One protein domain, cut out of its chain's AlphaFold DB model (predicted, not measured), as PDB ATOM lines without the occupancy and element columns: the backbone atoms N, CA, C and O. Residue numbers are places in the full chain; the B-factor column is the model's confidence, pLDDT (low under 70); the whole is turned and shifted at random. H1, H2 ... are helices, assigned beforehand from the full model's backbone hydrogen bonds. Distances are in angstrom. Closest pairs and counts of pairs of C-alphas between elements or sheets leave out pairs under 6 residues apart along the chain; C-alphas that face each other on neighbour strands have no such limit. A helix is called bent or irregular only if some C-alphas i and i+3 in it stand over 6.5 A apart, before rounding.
ATOM      1  N   ASP A 160      46.035  10.294  25.307       74.81
ATOM      2  CA  ASP A 160      46.219  10.018  26.733       74.81
ATOM      3  C   ASP A 160      44.975  10.411  27.549       74.81
ATOM      4  O   ASP A 160      44.468  11.535  27.452       74.81
ATOM      5  N   VAL A 161      44.466   9.466  28.346       77.75
ATOM      6  CA  VAL A 161      43.260   9.603  29.182       77.75
ATOM      7  C   VAL A 161      43.348  10.848  30.070       77.75
ATOM      8  O   VAL A 161      42.338  11.508  30.315       77.75
ATOM      9  N   HIS A 162      44.564  11.218  30.474       81.06
ATOM     10  CA  HIS A 162      44.847  12.410  31.263       81.06
ATOM     11  C   HIS A 162      44.320  13.706  30.619       81.06
ATOM     12  O   HIS A 162      43.594  14.468  31.255       81.06
ATOM     13  N   HIS A 163      44.584  13.923  29.329       79.88
ATOM     14  CA  HIS A 163      44.151  15.136  28.629       79.88
ATOM     15  C   HIS A 163      42.623  15.196  28.453       79.88
ATOM     16  O   HIS A 163      42.033  16.277  28.407       79.88
ATOM     17  N   LYS A 164      41.958  14.033  28.373       76.62
ATOM     18  CA  LYS A 164      40.488  13.954  28.330       76.62
ATOM     19  C   LYS A 164      39.879  14.356  29.673       76.62
ATOM     20  O   LYS A 164      38.944  15.151  29.696       76.62
ATOM     21  N   ILE A 165      40.440  13.860  30.775       81.75
ATOM     22  CA  ILE A 165      40.004  14.222  32.128       81.75
ATOM     23  C   ILE A 165      40.208  15.720  32.372       81.75
ATOM     24  O   ILE A 165      39.299  16.373  32.873       81.75
ATOM     25  N   GLU A 166      41.344  16.290  31.963       80.44
ATOM     26  CA  GLU A 166      41.625  17.716  32.179       80.44
ATOM     27  C   GLU A 166      40.628  18.628  31.444       80.44
ATOM     28  O   GLU A 166      40.139  19.605  32.011       80.44
ATOM     29  N   LYS A 167      40.224  18.263  30.219       80.06
ATOM     30  CA  LYS A 167      39.156  18.972  29.492       80.06
ATOM     31  C   LYS A 167      37.806  18.907  30.206       80.06
ATOM     32  O   LYS A 167      37.103  19.912  30.252       80.06
ATOM     33  N   ILE A 168      37.449  17.750  30.769       79.06
ATOM     34  CA  ILE A 168      36.202  17.587  31.534       79.06
ATOM     35  C   ILE A 168      36.240  18.457  32.795       79.06
ATOM     36  O   ILE A 168      35.277  19.160  33.081       79.06
ATOM     37  N   LYS A 169      37.368  18.478  33.513       82.19
ATOM     38  CA  LYS A 169      37.557  19.341  34.689       82.19
ATOM     39  C   LYS A 169      37.395  20.822  34.352       82.19
ATOM     40  O   LYS A 169      36.691  21.526  35.067       82.19
ATOM     41  N   GLN A 170      37.998  21.280  33.252       78.38
ATOM     42  CA  GLN A 170      37.872  22.665  32.782       78.38
ATOM     43  C   GLN A 170      36.432  23.013  32.385       78.38
ATOM     44  O   GLN A 170      35.933  24.075  32.759       78.38
ATOM     45  N   ALA A 171      35.746  22.116  31.669       76.50
ATOM     46  CA  ALA A 171      34.342  22.298  31.311       76.50
ATOM     47  C   ALA A 171      33.462  22.406  32.569       76.50
ATOM     48  O   ALA A 171      32.737  23.391  32.714       76.50
ATOM     49  N   ASN A 172      33.615  21.477  33.517       74.56
ATOM     50  CA  ASN A 172      32.894  21.489  34.791       74.56
ATOM     51  C   ASN A 172      33.164  22.772  35.589       74.56
ATOM     52  O   ASN A 172      32.228  23.368  36.110       74.56
ATOM     53  N   LEU A 173      34.415  23.244  35.650       72.75
ATOM     54  CA  LEU A 173      34.772  24.486  36.344       72.75
ATOM     55  C   LEU A 173      34.132  25.726  35.696       72.75
ATOM     56  O   LEU A 173      33.690  26.631  36.398       72.75
ATOM     57  N   SER A 174      34.064  25.768  34.361       67.25
ATOM     58  CA  SER A 174      33.450  26.888  33.632       67.25
ATOM     59  C   SER A 174      31.924  26.936  33.757       67.25
ATOM     60  O   SER A 174      31.334  28.011  33.666       67.25
ATOM     61  N   GLN A 175      31.287  25.782  33.967       67.06
ATOM     62  CA  GLN A 175      29.832  25.654  34.062       67.06
ATOM     63  C   GLN A 175      29.328  25.751  35.507       67.06
ATOM     64  O   GLN A 175      28.266  26.327  35.749       67.06
ATOM     65  N   ASN A 176      30.099  25.253  36.478       64.88
ATOM     66  CA  ASN A 176      29.690  25.188  37.877       64.88
ATOM     67  C   ASN A 176      30.353  26.299  38.702       64.88
ATOM     68  O   ASN A 176      31.498  26.189  39.140       64.88
ATOM     69  N   MET A 177      29.597  27.361  38.997       68.06
ATOM     70  CA  MET A 177      29.983  28.306  40.048       68.06
ATOM     71  C   MET A 177      29.859  27.635  41.420       68.06
ATOM     72  O   MET A 177      28.756  27.403  41.919       68.06
ATOM     73  N   TYR A 206      21.222  20.602  46.711       72.12
ATOM     74  CA  TYR A 206      21.407  19.158  46.833       72.12
ATOM     75  C   TYR A 206      21.061  18.674  48.235       72.12
ATOM     76  O   TYR A 206      21.451  19.279  49.239       72.12
ATOM     77  N   VAL A 207      20.384  17.533  48.302       71.81
ATOM     78  CA  VAL A 207      20.103  16.862  49.567       71.81
ATOM     79  C   VAL A 207      21.348  16.091  50.011       71.81
ATOM     80  O   VAL A 207      21.657  15.025  49.485       71.81
ATOM     81  N   SER A 208      22.074  16.622  50.991       69.12
ATOM     82  CA  SER A 208      23.256  15.977  51.580       69.12
ATOM     83  C   SER A 208      23.104  15.811  53.087       69.12
ATOM     84  O   SER A 208      22.471  16.637  53.748       69.12
ATOM     85  N   THR A 209      23.723  14.778  53.655       70.56
ATOM     86  CA  THR A 209      23.789  14.610  55.115       70.56
ATOM     87  C   THR A 209      25.004  15.274  55.741       70.56
ATOM     88  O   THR A 209      26.006  15.546  55.083       70.56
ATOM     89  N   ASP A 210      24.915  15.500  57.053       68.94
ATOM     90  CA  ASP A 210      26.061  15.888  57.872       68.94
ATOM     91  C   ASP A 210      27.199  14.849  57.708       68.94
ATOM     92  O   ASP A 210      26.934  13.645  57.823       68.94
ATOM     93  N   PRO A 211      28.462  15.268  57.475       71.31
ATOM     94  CA  PRO A 211      29.619  14.366  57.410       71.31
ATOM     95  C   PRO A 211      29.773  13.418  58.618       71.31
ATOM     96  O   PRO A 211      30.372  12.340  58.479       71.31
ATOM     97  N   PHE A 212      29.229  13.786  59.783       75.94
ATOM     98  CA  PHE A 212      29.238  13.003  61.025       75.94
ATOM     99  C   PHE A 212      27.925  12.256  61.309       75.94
ATOM    100  O   PHE A 212      27.819  11.562  62.321       75.94
ATOM    101  N   SER A 213      26.930  12.347  60.424       69.38
ATOM    102  CA  SER A 213      25.695  11.566  60.529       69.38
ATOM    103  C   SER A 213      25.973  10.061  60.418       69.38
ATOM    104  O   SER A 213      26.851   9.612  59.675       69.38
ATOM    105  N   LYS A 214      25.174   9.255  61.134       73.06
ATOM    106  CA  LYS A 214      25.190   7.785  61.025       73.06
ATOM    107  C   LYS A 214      24.750   7.312  59.636       73.06
ATOM    108  O   LYS A 214      25.223   6.284  59.162       73.06
ATOM    109  N   LEU A 215      23.841   8.054  59.004       68.06
ATOM    110  CA  LEU A 215      23.417   7.836  57.625       68.06
ATOM    111  C   LEU A 215      24.127   8.865  56.754       68.06
ATOM    112  O   LEU A 215      23.886  10.058  56.924       68.06
ATOM    113  N   LYS A 216      25.009   8.397  55.871       75.12
ATOM    114  CA  LYS A 216      25.751   9.228  54.920       75.12
ATOM    115  C   LYS A 216      25.162   9.005  53.535       75.12
ATOM    116  O   LYS A 216      25.274   7.912  52.991       75.12
ATOM    117  N   TYR A 217      24.506  10.023  53.013       75.25
ATOM    118  CA  TYR A 217      23.927  10.068  51.682       75.25
ATOM    119  C   TYR A 217      24.245  11.418  51.032       75.25
ATOM    120  O   TYR A 217      24.196  12.468  51.677       75.25
ATOM    121  N   ASP A 218      24.559  11.365  49.744       73.75
ATOM    122  CA  ASP A 218      24.632  12.517  48.853       73.75
ATOM    123  C   ASP A 218      23.501  12.408  47.828       73.75
ATOM    124  O   ASP A 218      23.009  11.316  47.528       73.75
ATOM    125  N   ASP A 219      23.097  13.553  47.291       77.69
ATOM    126  CA  ASP A 219      22.094  13.635  46.239       77.69
ATOM    127  C   ASP A 219      22.563  12.876  44.988       77.69
ATOM    128  O   ASP A 219      23.678  13.078  44.497       77.69
ATOM    129  N   LEU A 220      21.697  12.020  44.439       80.69
ATOM    130  CA  LEU A 220      22.004  11.242  43.240       80.69
ATOM    131  C   LEU A 220      22.341  12.145  42.052       80.69
ATOM    132  O   LEU A 220      23.233  11.811  41.276       80.69
ATOM    133  N   ARG A 221      21.670  13.297  41.918       78.06
ATOM    134  CA  ARG A 221      21.934  14.239  40.823       78.06
ATOM    135  C   ARG A 221      23.339  14.818  40.913       78.06
ATOM    136  O   ARG A 221      24.041  14.893  39.908       78.06
ATOM    137  N   LYS A 222      23.766  15.164  42.126       79.19
ATOM    138  CA  LYS A 222      25.114  15.664  42.390       79.19
ATOM    139  C   LYS A 222      26.157  14.633  41.970       79.19
ATOM    140  O   LYS A 222      27.027  14.943  41.172       79.19
ATOM    141  N   VAL A 223      26.027  13.392  42.435       78.00
ATOM    142  CA  VAL A 223      27.033  12.344  42.193       78.00
ATOM    143  C   VAL A 223      27.055  11.872  40.734       78.00
ATOM    144  O   VAL A 223      28.126  11.636  40.180       78.00
ATOM    145  N   HIS A 224      25.888  11.714  40.106       76.56
ATOM    146  CA  HIS A 224      25.781  11.055  38.799       76.56
ATOM    147  C   HIS A 224      25.688  12.003  37.604       76.56
ATOM    148  O   HIS A 224      25.894  11.551  36.478       76.56
ATOM    149  N   LYS A 225      25.397  13.289  37.823       75.88
ATOM    150  CA  LYS A 225      25.312  14.285  36.751       75.88
ATOM    151  C   LYS A 225      26.327  15.404  36.933       75.88
ATOM    152  O   LYS A 225      27.197  15.580  36.086       75.88
ATOM    153  N   ASP A 226      26.219  16.134  38.038       74.81
ATOM    154  CA  ASP A 226      26.829  17.461  38.145       74.81
ATOM    155  C   ASP A 226      28.293  17.420  38.661       74.81
ATOM    156  O   ASP A 226      29.114  18.241  38.254       74.81
ATOM    157  N   GLU A 227      28.657  16.441  39.502       75.69
ATOM    158  CA  GLU A 227      29.985  16.268  40.125       75.69
ATOM    159  C   GLU A 227      30.584  14.864  39.878       75.69
ATOM    160  O   GLU A 227      31.102  14.208  40.781       75.69
ATOM    161  N   THR A 228      30.545  14.381  38.634       74.62
ATOM    162  CA  THR A 228      31.124  13.067  38.268       74.62
ATOM    163  C   THR A 228      32.659  13.040  38.298       74.62
ATOM    164  O   THR A 228      33.268  11.992  38.523       74.62
ATOM    165  N   VAL A 229      33.300  14.192  38.075       77.56
ATOM    166  CA  VAL A 229      34.757  14.380  38.105       77.56
ATOM    167  C   VAL A 229      35.074  15.574  38.996       77.56
ATOM    168  O   VAL A 229      34.472  16.636  38.839       77.56
ATOM    169  N   PHE A 230      36.050  15.423  39.898       76.25
ATOM    170  CA  PHE A 230      36.521  16.516  40.752       76.25
ATOM    171  C   PHE A 230      36.912  17.738  39.918       76.25
ATOM    172  O   PHE A 230      37.742  17.629  39.021       76.25
ATOM    173  N   SER A 231      36.374  18.907  40.259       72.88
ATOM    174  CA  SER A 231      36.562  20.165  39.523       72.88
ATOM    175  C   SER A 231      37.953  20.798  39.663       72.88
ATOM    176  O   SER A 231      38.174  21.879  39.131       72.88
ATOM    177  N   VAL A 232      38.881  20.159  40.385       77.56
ATOM    178  CA  VAL A 232      40.223  20.699  40.638       77.56
ATOM    179  C   VAL A 232      41.205  20.223  39.564       77.56
ATOM    180  O   VAL A 232      41.415  19.020  39.355       77.56
ATOM    181  N   SER A 233      41.817  21.198  38.903       81.69
ATOM    182  CA  SER A 233      42.800  21.071  37.826       81.69
ATOM    183  C   SER A 233      44.205  21.441  38.308       81.69
ATOM    184  O   SER A 233      44.370  22.135  39.312       81.69
ATOM    185  N   GLU A 234      45.247  21.021  37.587       82.12
ATOM    186  CA  GLU A 234      46.611  21.473  37.914       82.12
ATOM    187  C   GLU A 234      46.799  22.970  37.638       82.12
ATOM    188  O   GLU A 234      47.588  23.632  38.315       82.12
ATOM    189  N   SER A 235      46.021  23.546  36.715       81.19
ATOM    190  CA  SER A 235      45.984  24.997  36.496       81.19
ATOM    191  C   SER A 235      45.561  25.784  37.739       81.19
ATOM    192  O   SER A 235      46.030  26.907  37.938       81.19
ATOM    193  N   ASP A 236      44.753  25.204  38.630       80.62
ATOM    194  CA  ASP A 236      44.337  25.877  39.868       80.62
ATOM    195  C   ASP A 236      45.518  26.089  40.823       80.62
ATOM    196  O   ASP A 236      45.547  27.070  41.569       80.62
ATOM    197  N   LEU A 237      46.557  25.245  40.746       83.12
ATOM    198  CA  LEU A 237      47.782  25.423  41.530       83.12
ATOM    199  C   LEU A 237      48.501  26.733  41.197       83.12
ATOM    200  O   LEU A 237      49.219  27.248  42.051       83.12
ATOM    201  N   GLN A 238      48.326  27.279  39.990       84.00
ATOM    202  CA  GLN A 238      48.925  28.561  39.595       84.00
ATOM    203  C   GLN A 238      48.254  29.754  40.288       84.00
ATOM    204  O   GLN A 238      48.876  30.798  40.464       84.00
ATOM    205  N   HIS A 239      46.995  29.593  40.699       82.50
ATOM    206  CA  HIS A 239      46.174  30.641  41.309       82.50
ATOM    207  C   HIS A 239      46.285  30.653  42.841       82.50
ATOM    208  O   HIS A 239      45.747  31.540  43.504       82.50
ATOM    209  N   ILE A 240      46.993  29.677  43.413       84.00
ATOM    210  CA  ILE A 240      47.225  29.536  44.848       84.00
ATOM    211  C   ILE A 240      48.692  29.862  45.133       84.00
ATOM    212  O   ILE A 240      49.592  29.439  44.411       84.00
ATOM    213  N   THR A 241      48.960  30.592  46.218       86.25
ATOM    214  CA  THR A 241      50.332  30.889  46.645       86.25
ATOM    215  C   THR A 241      51.097  29.599  46.938       86.25
ATOM    216  O   THR A 241      50.810  28.899  47.912       86.25
ATOM    217  N   GLN A 242      52.098  29.305  46.110       88.31
ATOM    218  CA  GLN A 242      53.006  28.180  46.302       88.31
ATOM    219  C   GLN A 242      54.201  28.594  47.165       88.31
ATOM    220  O   GLN A 242      54.719  29.707  47.060       88.31
ATOM    221  N   TYR A 243      54.670  27.680  48.011       90.31
ATOM    222  CA  TYR A 243      55.793  27.928  48.912       90.31
ATOM    223  C   TYR A 243      56.962  27.023  48.541       90.31
ATOM    224  O   TYR A 243      56.841  25.803  48.563       90.31
TER     225      TYR A 243
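This is residues 160 to 177 and 206 to 243 of the 328 residues of an uncharacterized protein of viral metagenome (UniProt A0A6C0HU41). What would one see first in this model? It is a loose, open trail of helices and loops with no shared core: the loop of residues 206 to 219 folds back on itself at one end, short helix H2 follows it, and the link of residues 227 to 233 passes the long helix H1 on its way to short helix H3. Residues 236 to 243, of which 236 to 239 belong to H3, stick out at the other end. What is it made of? The printed part has 56 residues with three named helices, in the order H1, H2, H3, and no named strand; its class is all helix. How large and how loose is it? It is loose, with a radius of gyration of the C-alphas of 14.6 A and spans of 37 by 29 by 22 A.

Where does the first helix run? H1 holds residues 161 to 175, from C-alpha 161 at (43.260, 9.603, 29.182) to C-alpha 175 at (29.832, 25.654, 34.062), a length of 21.5 A. Where are the shorter helices? H2 holds residues 220 to 226 and begins at C-alpha 220 at (22.004, 11.242, 43.240); its first and last C-alphas are 9.4 A apart. H3 holds residues 234 to 239, is 9.8 A long, and ends at C-alpha 239 at (46.174, 30.641, 41.309).

Does H1 touch another helix? H1 and H2 are apart, but only just, with their closest C-alphas 8.0 A from each other. H1 and H3 are also apart, only just, at 8.5 A. How do H2 and H3 stand? They are apart, and a short link of 7 residues joins them. What do the backbone N and O atoms show? In H1 and H2 every O i to N i+4 pair is within hydrogen-bond range, while in H3 0 of 2 are, beside 3 of 3 O i to N i+3 pairs. H2 is irregular, but only just: C-alphas 223 and 226 are 6.53 A apart.

How far does the printed part reach? The two C-alphas farthest apart are those of Asp 160 and Lys 214, at 40.3 A. Residues 236 to 243 stand free; the body without them has 48 residues and spans 40 by 19 by 18 A. Is there a cut? Residues 178 to 205 are not printed, and C-alphas 177 and 206 are 14.3 A apart across the cut, which lies in the link from H1 to H2. Where is confidence low? The mean pLDDT of the printed part is 76.7, and residues 174 to 177, 208, 210, 213 and 215 are under 70.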